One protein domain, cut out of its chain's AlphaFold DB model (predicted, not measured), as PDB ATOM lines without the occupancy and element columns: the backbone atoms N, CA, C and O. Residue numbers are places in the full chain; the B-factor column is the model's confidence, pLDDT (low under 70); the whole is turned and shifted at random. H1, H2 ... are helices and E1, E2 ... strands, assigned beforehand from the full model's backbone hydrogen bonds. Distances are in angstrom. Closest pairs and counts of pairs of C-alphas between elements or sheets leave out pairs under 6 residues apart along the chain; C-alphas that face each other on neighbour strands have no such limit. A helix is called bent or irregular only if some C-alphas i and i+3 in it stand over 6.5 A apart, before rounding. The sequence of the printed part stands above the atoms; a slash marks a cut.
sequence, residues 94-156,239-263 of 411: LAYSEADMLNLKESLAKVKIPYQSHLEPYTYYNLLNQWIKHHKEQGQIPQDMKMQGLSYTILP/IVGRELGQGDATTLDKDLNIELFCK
ATOM      1  N   LEU A  94      85.086 132.707 158.287       92.94
ATOM      2  CA  LEU A  94      86.364 132.227 157.772       92.94
ATOM      3  C   LEU A  94      86.627 130.798 158.246       92.94
ATOM      4  O   LEU A  94      86.318 130.436 159.382       92.94
ATOM      5  N   ALA A  95      87.214 130.003 157.364       93.19
ATOM      6  CA  ALA A  95      87.714 128.668 157.625       93.19
ATOM      7  C   ALA A  95      89.024 128.439 156.864       93.19
ATOM      8  O   ALA A  95      89.385 129.192 155.955       93.19
ATOM      9  N   TYR A  96      89.717 127.362 157.226       90.81
ATOM     10  CA  TYR A  96      90.988 126.978 156.629       90.81
ATOM     11  C   TYR A  96      90.866 125.576 156.052       90.81
ATOM     12  O   TYR A  96      90.679 124.608 156.787       90.81
ATOM     13  N   SER A  97      90.952 125.477 154.732       92.88
ATOM     14  CA  SER A  97      91.161 124.199 154.059       92.88
ATOM     15  C   SER A  97      92.633 123.789 154.132       92.88
ATOM     16  O   SER A  97      93.510 124.601 154.439       92.88
ATOM     17  N   GLU A  98      92.929 122.536 153.789       93.06
ATOM     18  CA  GLU A  98      94.313 122.069 153.646       93.06
ATOM     19  C   GLU A  98      95.103 122.919 152.640       93.06
ATOM     20  O   GLU A  98      96.259 123.256 152.896       93.06
ATOM     21  N   ALA A  99      94.458 123.339 151.547       93.12
ATOM     22  CA  ALA A  99      95.052 124.219 150.545       93.12
ATOM     23  C   ALA A  99      95.377 125.612 151.111       93.12
ATOM     24  O   ALA A  99      96.463 126.131 150.872       93.12
ATOM     25  N   ASP A 100      94.485 126.196 151.920       94.81
ATOM     26  CA  ASP A 100      94.752 127.486 152.578       94.81
ATOM     27  C   ASP A 100      95.956 127.384 153.530       94.81
ATOM     28  O   ASP A 100      96.809 128.273 153.587       94.81
ATOM     29  N   MET A 101      96.065 126.262 154.249       94.81
ATOM     30  CA  MET A 101      97.191 126.005 155.144       94.81
ATOM     31  C   MET A 101      98.503 125.761 154.392       94.81
ATOM     32  O   MET A 101      99.562 126.149 154.890       94.81
ATOM     33  N   LEU A 102      98.456 125.135 153.215       94.31
ATOM     34  CA  LEU A 102      99.622 124.967 152.347       94.31
ATOM     35  C   LEU A 102     100.122 126.327 151.840       94.31
ATOM     36  O   LEU A 102     101.286 126.661 152.052       94.31
ATOM     37  N   ASN A 103      99.219 127.144 151.297       94.19
ATOM     38  CA  ASN A 103      99.487 128.507 150.829       94.19
ATOM     39  C   ASN A 103     100.131 129.383 151.919       94.19
ATOM     40  O   ASN A 103     101.114 130.097 151.681       94.19
ATOM     41  N   LEU A 104      99.626 129.286 153.154       95.69
ATOM     42  CA  LEU A 104     100.219 129.962 154.305       95.69
ATOM     43  C   LEU A 104     101.651 129.479 154.579       95.69
ATOM     44  O   LEU A 104     102.552 130.302 154.745       95.69
ATOM     45  N   LYS A 105     101.887 128.161 154.616       95.88
ATOM     46  CA  LYS A 105     103.224 127.593 154.867       95.88
ATOM     47  C   LYS A 105     104.231 128.012 153.797       95.88
ATOM     48  O   LYS A 105     105.354 128.376 154.138       95.88
ATOM     49  N   GLU A 106     103.831 128.013 152.530       95.56
ATOM     50  CA  GLU A 106     104.670 128.488 151.427       95.56
ATOM     51  C   GLU A 106     105.006 129.977 151.564       95.56
ATOM     52  O   GLU A 106     106.158 130.378 151.382       95.56
ATOM     53  N   SER A 107     104.023 130.798 151.938       95.75
ATOM     54  CA  SER A 107     104.221 132.232 152.171       95.75
ATOM     55  C   SER A 107     105.184 132.494 153.332       95.75
ATOM     56  O   SER A 107     106.099 133.308 153.201       95.75
ATOM     57  N   LEU A 108     105.052 131.751 154.434       96.75
ATOM     58  CA  LEU A 108     105.955 131.828 155.587       96.75
ATOM     59  C   LEU A 108     107.386 131.397 155.242       96.75
ATOM     60  O   LEU A 108     108.344 132.048 155.665       96.75
ATOM     61  N   ALA A 109     107.543 130.348 154.430       96.19
ATOM     62  CA  ALA A 109     108.849 129.873 153.983       96.19
ATOM     63  C   ALA A 109     109.603 130.933 153.159       96.19
ATOM     64  O   ALA A 109     110.799 131.135 153.380       96.19
ATOM     65  N   LYS A 110     108.907 131.667 152.275       94.81
ATOM     66  CA  LYS A 110     109.496 132.754 151.463       94.81
ATOM     67  C   LYS A 110     110.119 133.858 152.321       94.81
ATOM     68  O   LYS A 110     111.153 134.409 151.950       94.81
ATOM     69  N   VAL A 111     109.520 134.150 153.475       95.06
ATOM     70  CA  VAL A 111     109.989 135.189 154.408       95.06
ATOM     71  C   VAL A 111     110.765 134.639 155.608       95.06
ATOM     72  O   VAL A 111     111.120 135.391 156.514       95.06
ATOM     73  N   LYS A 112     111.060 133.331 155.610       95.50
ATOM     74  CA  LYS A 112     111.808 132.622 156.661       95.50
ATOM     75  C   LYS A 112     111.178 132.730 158.060       95.50
ATOM     76  O   LYS A 112     111.893 132.704 159.059       95.50
ATOM     77  N   ILE A 113     109.849 132.814 158.141       95.69
ATOM     78  CA  ILE A 113     109.120 132.712 159.414       95.69
ATOM     79  C   ILE A 113     108.817 131.225 159.673       95.69
ATOM     80  O   ILE A 113     108.198 130.579 158.827       95.69
ATOM     81  N   PRO A 114     109.237 130.642 160.812       94.19
ATOM     82  CA  PRO A 114     108.995 129.231 161.094       94.19
ATOM     83  C   PRO A 114     107.517 128.966 161.403       94.19
ATOM     84  O   PRO A 114     106.911 129.642 162.234       94.19
ATOM     85  N   TYR A 115     106.949 127.938 160.769       94.38
ATOM     86  CA  TYR A 115     105.597 127.470 161.070       94.38
ATOM     87  C   TYR A 115     105.580 126.569 162.314       94.38
ATOM     88  O   TYR A 115     106.370 125.637 162.447       94.38
ATOM     89  N   GLN A 116     104.628 126.829 163.199       92.62
ATOM     90  CA  GLN A 116     104.344 126.119 164.444       92.62
ATOM     91  C   GLN A 116     102.866 125.700 164.466       92.62
ATOM     92  O   GLN A 116     101.957 126.532 164.453       92.62
ATOM     93  N   SER A 117     102.607 124.396 164.522       87.62
ATOM     94  CA  SER A 117     101.259 123.831 164.355       87.62
ATOM     95  C   SER A 117     100.250 124.204 165.447       87.62
ATOM     96  O   SER A 117      99.060 124.004 165.245       87.62
ATOM     97  N   HIS A 118     100.703 124.712 166.596       89.75
ATOM     98  CA  HIS A 118      99.835 125.091 167.716       89.75
ATOM     99  C   HIS A 118      99.321 126.539 167.638       89.75
ATOM    100  O   HIS A 118      98.505 126.931 168.468       89.75
ATOM    101  N   LEU A 119      99.821 127.347 166.696       90.06
ATOM    102  CA  LEU A 119      99.366 128.723 166.510       90.06
ATOM    103  C   LEU A 119      98.229 128.781 165.493       90.06
ATOM    104  O   LEU A 119      98.283 128.140 164.442       90.06
ATOM    105  N   GLU A 120      97.245 129.629 165.783       89.56
ATOM    106  CA  GLU A 120      96.152 129.918 164.861       89.56
ATOM    107  C   GLU A 120      96.670 130.576 163.575       89.56
ATOM    108  O   GLU A 120      97.563 131.432 163.638       89.56
ATOM    109  N   PRO A 121      96.104 130.256 162.398       87.31
ATOM    110  CA  PRO A 121      96.587 130.810 161.136       87.31
ATOM    111  C   PRO A 121      96.578 132.348 161.101       87.31
ATOM    112  O   PRO A 121      97.513 132.959 160.584       87.31
ATOM    113  N   TYR A 122      95.586 132.989 161.731       87.12
ATOM    114  CA  TYR A 122      95.503 134.451 161.834       87.12
ATOM    115  C   TYR A 122      96.706 135.081 162.567       87.12
ATOM    116  O   TYR A 122      97.113 136.203 162.259       87.12
ATOM    117  N   THR A 123      97.346 134.361 163.496       92.56
ATOM    118  CA  THR A 123      98.583 134.826 164.147       92.56
ATOM    119  C   THR A 123      99.691 135.033 163.117       92.56
ATOM    120  O   THR A 123     100.395 136.041 163.160       92.56
ATOM    121  N   TYR A 124      99.809 134.139 162.134       94.56
ATOM    122  CA  TYR A 124     100.802 134.271 161.072       94.56
ATOM    123  C   TYR A 124     100.521 135.436 160.135       94.56
ATOM    124  O   TYR A 124     101.460 136.076 159.680       94.56
ATOM    125  N   TYR A 125      99.256 135.762 159.886       92.81
ATOM    126  CA  TYR A 125      98.896 136.906 159.049       92.81
ATOM    127  C   TYR A 125      99.355 138.210 159.722       92.81
ATOM    128  O   TYR A 125      99.929 139.086 159.077       92.81
ATOM    129  N   ASN A 126      99.234 138.307 161.050       93.44
ATOM    130  CA  ASN A 126      99.811 139.425 161.800       93.44
ATOM    131  C   ASN A 126     101.344 139.471 161.712       93.44
ATOM    132  O   ASN A 126     101.899 140.551 161.510       93.44
ATOM    133  N   LEU A 127     102.024 138.324 161.825       95.75
ATOM    134  CA  LEU A 127     103.484 138.247 161.688       95.75
ATOM    135  C   LEU A 127     103.956 138.639 160.281       95.75
ATOM    136  O   LEU A 127     104.924 139.383 160.150       95.75
ATOM    137  N   LEU A 128     103.255 138.200 159.233       96.69
ATOM    138  CA  LEU A 128     103.537 138.582 157.848       96.69
ATOM    139  C   LEU A 128     103.359 140.089 157.649       96.69
ATOM    140  O   LEU A 128     104.242 140.740 157.100       96.69
ATOM    141  N   ASN A 129     102.277 140.669 158.168       95.88
ATOM    142  CA  ASN A 129     102.069 142.116 158.134       95.88
ATOM    143  C   ASN A 129     103.185 142.893 158.855       95.88
ATOM    144  O   ASN A 129     103.653 143.913 158.353       95.88
ATOM    145  N   GLN A 130     103.644 142.416 160.017       95.88
ATOM    146  CA  GLN A 130     104.779 143.020 160.726       95.88
ATOM    147  C   GLN A 130     106.080 142.899 159.928       95.88
ATOM    148  O   GLN A 130     106.835 143.868 159.841       95.88
ATOM    149  N   TRP A 131     106.318 141.738 159.315       96.81
ATOM    150  CA  TRP A 131     107.473 141.508 158.454       96.81
ATOM    151  C   TRP A 131     107.479 142.480 157.269       96.81
ATOM    152  O   TRP A 131     108.488 143.149 157.049       96.81
ATOM    153  N   ILE A 132     106.349 142.629 156.566       96.31
ATOM    154  CA  ILE A 132     106.221 143.551 155.425       96.31
ATOM    155  C   ILE A 132     106.470 144.986 155.881       96.31
ATOM    156  O   ILE A 132     107.297 145.679 155.290       96.31
ATOM    157  N   LYS A 133     105.816 145.418 156.966       96.75
ATOM    158  CA  LYS A 133     105.998 146.760 157.520       96.75
ATOM    159  C   LYS A 133     107.473 147.053 157.810       96.75
ATOM    160  O   LYS A 133     107.984 148.074 157.360       96.75
ATOM    161  N   HIS A 134     108.167 146.144 158.499       97.00
ATOM    162  CA  HIS A 134     109.586 146.306 158.815       97.00
ATOM    163  C   HIS A 134     110.443 146.454 157.548       97.00
ATOM    164  O   HIS A 134     111.249 147.375 157.451       97.00
ATOM    165  N   HIS A 135     110.242 145.597 156.545       96.75
ATOM    166  CA  HIS A 135     111.044 145.632 155.317       96.75
ATOM    167  C   HIS A 135     110.726 146.860 154.447       96.75
ATOM    168  O   HIS A 135     111.623 147.378 153.779       96.75
ATOM    169  N   LYS A 136     109.487 147.373 154.484       97.44
ATOM    170  CA  LYS A 136     109.130 148.669 153.884       97.44
ATOM    171  C   LYS A 136     109.859 149.814 154.583       97.44
ATOM    172  O   LYS A 136     110.449 150.653 153.910       97.44
ATOM    173  N   GLU A 137     109.869 149.844 155.914       97.56
ATOM    174  CA  GLU A 137     110.563 150.882 156.696       97.56
ATOM    175  C   GLU A 137     112.083 150.880 156.457       97.56
ATOM    176  O   GLU A 137     112.702 151.939 156.450       97.56
ATOM    177  N   GLN A 138     112.678 149.711 156.196       97.06
ATOM    178  CA  GLN A 138     114.094 149.576 155.829       97.06
ATOM    179  C   GLN A 138     114.383 149.823 154.336       97.06
ATOM    180  O   GLN A 138     115.530 149.701 153.909       97.06
ATOM    181  N   GLY A 139     113.370 150.123 153.516       96.06
ATOM    182  CA  GLY A 139     113.526 150.311 152.068       96.06
ATOM    183  C   GLY A 139     113.936 149.044 151.304       96.06
ATOM    184  O   GLY A 139     114.420 149.134 150.180       96.06
ATOM    185  N   GLN A 140     113.761 147.864 151.904       96.94
ATOM    186  CA  GLN A 140     114.137 146.570 151.322       96.94
ATOM    187  C   GLN A 140     113.080 146.037 150.351       96.94
ATOM    188  O   GLN A 140     113.396 145.229 149.478       96.94
ATOM    189  N   ILE A 141     111.831 146.484 150.498       96.25
ATOM    190  CA  ILE A 141     110.732 146.194 149.574       96.25
ATOM    191  C   ILE A 141     109.964 147.483 149.224       96.25
ATOM    192  O   ILE A 141     109.970 148.426 150.023       96.25
ATOM    193  N   PRO A 142     109.293 147.544 148.054       96.50
ATOM    194  CA  PRO A 142     108.512 148.711 147.644       96.50
ATOM    195  C   PRO A 142     107.389 149.063 148.629       96.50
ATOM    196  O   PRO A 142     106.757 148.179 149.210       96.50
ATOM    197  N   GLN A 143     107.094 150.357 148.781       94.88
ATOM    198  CA  GLN A 143     106.042 150.838 149.692       94.88
ATOM    199  C   GLN A 143     104.636 150.386 149.279       94.88
ATOM    200  O   GLN A 143     103.772 150.182 150.128       94.88
ATOM    201  N   ASP A 144     104.413 150.194 147.984       94.31
ATOM    202  CA  ASP A 144     103.162 149.729 147.389       94.31
ATOM    203  C   ASP A 144     103.078 148.198 147.266       94.31
ATOM    204  O   ASP A 144     102.047 147.671 146.846       94.31
ATOM    205  N   MET A 145     104.129 147.471 147.670       94.06
ATOM    206  CA  MET A 145     104.145 146.010 147.642       94.06
ATOM    207  C   MET A 145     103.020 145.442 148.511       94.06
ATOM    208  O   MET A 145     102.853 145.828 149.673       94.06
ATOM    209  N   LYS A 146     102.284 144.490 147.934       94.12
ATOM    210  CA  LYS A 146     101.290 143.658 148.614       94.12
ATOM    211  C   LYS A 146     101.677 142.194 148.458       94.12
ATOM    212  O   LYS A 146     101.949 141.744 147.342       94.12
ATOM    213  N   MET A 147     101.691 141.452 149.559       94.25
ATOM    214  CA  MET A 147     101.956 140.018 149.545       94.25
ATOM    215  C   MET A 147     100.781 139.272 148.916       94.25
ATOM    216  O   MET A 147      99.626 139.547 149.224       94.25
ATOM    217  N   GLN A 148     101.107 138.327 148.040       92.94
ATOM    218  CA  GLN A 148     100.168 137.479 147.308       92.94
ATOM    219  C   GLN A 148     100.303 136.025 147.767       92.94
ATOM    220  O   GLN A 148     101.310 135.655 148.376       92.94
ATOM    221  N   GLY A 149      99.333 135.187 147.397       90.31
ATOM    222  CA  GLY A 149      99.381 133.741 147.638       90.31
ATOM    223  C   GLY A 149      98.859 133.313 149.006       90.31
ATOM    224  O   GLY A 149      99.095 132.182 149.412       90.31
ATOM    225  N   LEU A 150      98.158 134.197 149.718       94.44
ATOM    226  CA  LEU A 150      97.365 133.838 150.890       94.44
ATOM    227  C   LEU A 150      95.910 133.629 150.479       94.44
ATOM    228  O   LEU A 150      95.400 134.318 149.595       94.44
ATOM    229  N   SER A 151      95.231 132.707 151.157       94.88
ATOM    230  CA  SER A 151      93.831 132.419 150.880       94.88
ATOM    231  C   SER A 151      93.049 131.998 152.118       94.88
ATOM    232  O   SER A 151      93.607 131.441 153.065       94.88
ATOM    233  N   TYR A 152      91.737 132.220 152.068       94.44
ATOM    234  CA  TYR A 152      90.769 131.675 153.014       94.44
ATOM    235  C   TYR A 152      89.679 130.888 152.299       94.44
ATOM    236  O   TYR A 152      89.207 131.268 151.226       94.44
ATOM    237  N   THR A 153      89.179 129.860 152.980       96.00
ATOM    238  CA  THR A 153      87.850 129.330 152.689       96.00
ATOM    239  C   THR A 153      86.815 130.196 153.397       96.00
ATOM    240  O   THR A 153      86.919 130.440 154.600       96.00
ATOM    241  N   ILE A 154      85.792 130.639 152.675       95.62
ATOM    242  CA  ILE A 154      84.644 131.337 153.252       95.62
ATOM    243  C   ILE A 154      83.452 130.387 153.333       95.62
ATOM    244  O   ILE A 154      83.118 129.684 152.379       95.62
ATOM    245  N   LEU A 155      82.814 130.359 154.496       96.50
ATOM    246  CA  LEU A 155      81.612 129.588 154.767       96.50
ATOM    247  C   LEU A 155      80.411 130.535 154.675       96.50
ATOM    248  O   LEU A 155      80.300 131.432 155.521       96.50
ATOM    249  N   PRO A 156      79.523 130.372 153.679       95.81
ATOM    250  CA  PRO A 156      78.270 131.110 153.622       95.81
ATOM    251  C   PRO A 156      77.442 130.957 154.901       95.81
ATOM    252  O   PRO A 156      77.514 129.939 155.600       95.81
ATOM    253  N   ILE A 239      82.830 128.286 140.867       95.88
ATOM    254  CA  ILE A 239      82.348 126.895 140.923       95.88
ATOM    255  C   ILE A 239      83.474 125.974 141.383       95.88
ATOM    256  O   ILE A 239      83.333 125.285 142.393       95.88
ATOM    257  N   VAL A 240      84.594 126.011 140.660       96.44
ATOM    258  CA  VAL A 240      85.806 125.203 140.877       96.44
ATOM    259  C   VAL A 240      87.055 126.088 140.997       96.44
ATOM    260  O   VAL A 240      88.173 125.641 140.753       96.44
ATOM    261  N   GLY A 241      86.886 127.360 141.374       94.81
ATOM    262  CA  GLY A 241      87.954 128.363 141.337       94.81
ATOM    263  C   GLY A 241      89.212 127.987 142.102       94.81
ATOM    264  O   GLY A 241      90.308 128.298 141.650       94.81
ATOM    265  N   ARG A 242      89.088 127.235 143.200       93.25
ATOM    266  CA  ARG A 242      90.249 126.760 143.964       93.25
ATOM    267  C   ARG A 242      91.193 125.893 143.132       93.25
ATOM    268  O   ARG A 242      92.399 126.082 143.210       93.25
ATOM    269  N   GLU A 243      90.661 124.989 142.317       94.12
ATOM    270  CA  GLU A 243      91.472 124.138 141.436       94.12
ATOM    271  C   GLU A 243      92.017 124.906 140.224       94.12
ATOM    272  O   GLU A 243      93.020 124.508 139.639       94.12
ATOM    273  N   LEU A 244      91.396 126.041 139.883       93.50
ATOM    274  CA  LEU A 244      91.868 126.965 138.850       93.50
ATOM    275  C   LEU A 244      92.838 128.034 139.381       93.50
ATOM    276  O   LEU A 244      93.361 128.813 138.587       93.50
ATOM    277  N   GLY A 245      93.057 128.107 140.699       91.94
ATOM    278  CA  GLY A 245      93.826 129.183 141.331       91.94
ATOM    279  C   GLY A 245      93.186 130.569 141.164       91.94
ATOM    280  O   GLY A 245      93.897 131.549 140.983       91.94
ATOM    281  N   GLN A 246      91.851 130.644 141.147       93.19
ATOM    282  CA  GLN A 246      91.084 131.878 140.961       93.19
ATOM    283  C   GLN A 246      90.017 132.022 142.051       93.19
ATOM    284  O   GLN A 246      89.038 131.274 142.064       93.19
ATOM    285  N   GLY A 247      90.195 132.984 142.958       91.81
ATOM    286  CA  GLY A 247      89.241 133.260 144.036       91.81
ATOM    287  C   GLY A 247      87.875 133.784 143.564       91.81
ATOM    288  O   GLY A 247      87.746 134.413 142.511       91.81
ATOM    289  N   ASP A 248      86.844 133.580 144.389       90.56
ATOM    290  CA  ASP A 248      85.515 134.195 144.233       90.56
ATOM    291  C   ASP A 248      85.543 135.703 144.516       90.56
ATOM    292  O   ASP A 248      84.691 136.467 144.055       90.56
ATOM    293  N   ALA A 249      86.456 136.118 145.388       91.44
ATOM    294  CA  ALA A 249      86.672 137.496 145.781       91.44
ATOM    295  C   ALA A 249      88.092 137.658 146.318       91.44
ATOM    296  O   ALA A 249      88.778 136.690 146.641       91.44
ATOM    297  N   THR A 250      88.499 138.907 146.482       90.44
ATOM    298  CA  THR A 250      89.753 139.257 147.137       90.44
ATOM    299  C   THR A 250      89.451 140.218 148.273       90.44
ATOM    300  O   THR A 250      88.596 141.095 148.142       90.44
ATOM    301  N   THR A 251      90.141 140.048 149.394       90.06
ATOM    302  CA  THR A 251      90.139 141.010 150.494       90.06
ATOM    303  C   THR A 251      91.561 141.458 150.787       90.06
ATOM    304  O   THR A 251      92.521 140.721 150.559       90.06
ATOM    305  N   LEU A 252      91.689 142.678 151.297       85.38
ATOM    306  CA  LEU A 252      92.964 143.251 151.694       85.38
ATOM    307  C   LEU A 252      93.006 143.365 153.218       85.38
ATOM    308  O   LEU A 252      92.180 144.061 153.807       85.38
ATOM    309  N   ASP A 253      93.983 142.715 153.845       87.00
ATOM    310  CA  ASP A 253      94.335 142.940 155.250       87.00
ATOM    311  C   ASP A 253      95.699 143.630 155.311       87.00
ATOM    312  O   ASP A 253      96.747 142.983 155.256       87.00
ATOM    313  N   LYS A 254      95.669 144.967 155.386       90.75
ATOM    314  CA  LYS A 254      96.842 145.851 155.293       90.75
ATOM    315  C   LYS A 254      97.627 145.599 153.999       90.75
ATOM    316  O   LYS A 254      97.179 146.026 152.940       90.75
ATOM    317  N   ASP A 255      98.762 144.906 154.077       93.69
ATOM    318  CA  ASP A 255      99.617 144.591 152.931       93.69
ATOM    319  C   ASP A 255      99.463 143.143 152.445       93.69
ATOM    320  O   ASP A 255     100.197 142.702 151.560       93.69
ATOM    321  N   LEU A 256      98.510 142.390 152.996       94.75
ATOM    322  CA  LEU A 256      98.191 141.033 152.567       94.75
ATOM    323  C   LEU A 256      97.015 141.056 151.601       94.75
ATOM    324  O   LEU A 256      95.890 141.381 151.987       94.75
ATOM    325  N   ASN A 257      97.270 140.675 150.354       94.50
ATOM    326  CA  ASN A 257      96.220 140.393 149.392       94.50
ATOM    327  C   ASN A 257      95.782 138.937 149.555       94.50
ATOM    328  O   ASN A 257      96.588 138.021 149.376       94.50
ATOM    329  N   ILE A 258      94.524 138.732 149.936       93.75
ATOM    330  CA  ILE A 258      94.023 137.421 150.336       93.75
ATOM    331  C   ILE A 258      92.866 137.020 149.431       93.75
ATOM    332  O   ILE A 258      91.842 137.706 149.358       93.75
ATOM    333  N   GLU A 259      93.021 135.885 148.760       95.38
ATOM    334  CA  GLU A 259      91.972 135.300 147.934       95.38
ATOM    335  C   GLU A 259      90.945 134.568 148.797       95.38
ATOM    336  O   GLU A 259      91.275 133.838 149.733       95.38
ATOM    337  N   LEU A 260      89.671 134.765 148.485       95.25
ATOM    338  CA  LEU A 260      88.560 134.134 149.176       95.25
ATOM    339  C   LEU A 260      87.934 133.094 148.257       95.25
ATOM    340  O   LEU A 260      87.533 133.416 147.141       95.25
ATOM    341  N   PHE A 261      87.804 131.870 148.761       96.31
ATOM    342  CA  PHE A 261      87.166 130.763 148.059       96.31
ATOM    343  C   PHE A 261      85.926 130.317 148.822       96.31
ATOM    344  O   PHE A 261      86.007 129.895 149.978       96.31
ATOM    345  N   CYS A 262      84.765 130.402 148.191       96.19
ATOM    346  CA  CYS A 262      83.510 129.943 148.749       96.19
ATOM    347  C   CYS A 262      83.538 128.427 148.930       96.19
ATOM    348  O   CYS A 262      83.984 127.689 148.049       96.19
ATOM    349  N   LYS A 263      83.035 127.944 150.073       96.31
ATOM    350  CA  LYS A 263      82.779 126.516 150.276       96.31
ATOM    351  C   LYS A 263      81.974 125.991 149.091       96.31
ATOM    352  O   LYS A 263      80.872 126.463 148.829       96.31
TER     353      LYS A 263
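What this domain is: This is residues 94 to 156 and 239 to 263 of the 411 residues of a protein of Campylobacter upsaliensis (UniProt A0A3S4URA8). A small, strongly twisted sheet of three strands has H1 beside its edge strand E1 and the short H3 over one face at one end. The longest helix, H2, only grazes the sheet at the other end and reaches out past it, extending the long axis. The printed part has 88 residues, with three named helices and three named strands in the order H1, H2, E1, H3, E2, E3. The sheet runs E1, E3, E2 and is mixed; the class is mixed, helices and strands. The whole is compact, with a radius of gyration of the C-alphas of 13.3 A and spans of 42 by 30 by 19 A.

Where its parts are: E1 is residues 147 to 155, 23.5 A long; E3 is residues 256 to 262, 18.8 A, ending at C-alpha 262 (83.510, 129.943, 148.749); E2 is residues 249 to 253, 13.3 A. H1 is residues 98 to 110, 18.7 A, starting at C-alpha 98 (94.313, 122.069, 153.646). H2 is residues 121 to 137, 24.9 A. H3 is residues 239 to 244, 9.7 A, and is irregular: C-alphas 239 and 242 are 8.5 A apart.

How they stand to each other: E1 and E3 are parallel, with N 152 and O 259 at 2.9 A. E2 and E3 form an antiparallel hairpin, with N 258 and O 251 at 2.9 A. H1 is on the sheet over none of its strands, its height of 4.1 A only just above the sheet's level; its closest C-alphas with E1 are Asp 100 and Ser 151, 5.3 A. H3, on the same face, lies over E3. H2 touches H1 with residues 121 to 128 alone, closest C-alphas Leu 108 and Leu 128 at 7.5 A, a shallow tilt of 28 degrees, the same way. In H1 and H2 every O i to N i+4 pair is within hydrogen-bond range; in H3, 1 of 2.

The domain as a whole: The farthest C-alphas, Gln 138 and Ile 239, are 41.8 A apart. Residues 157 to 238 are not printed; C-alphas 156 and 239 are 14.0 A apart across the cut. Of the links printed whole, none is long. No printed residue is under 70 in pLDDT.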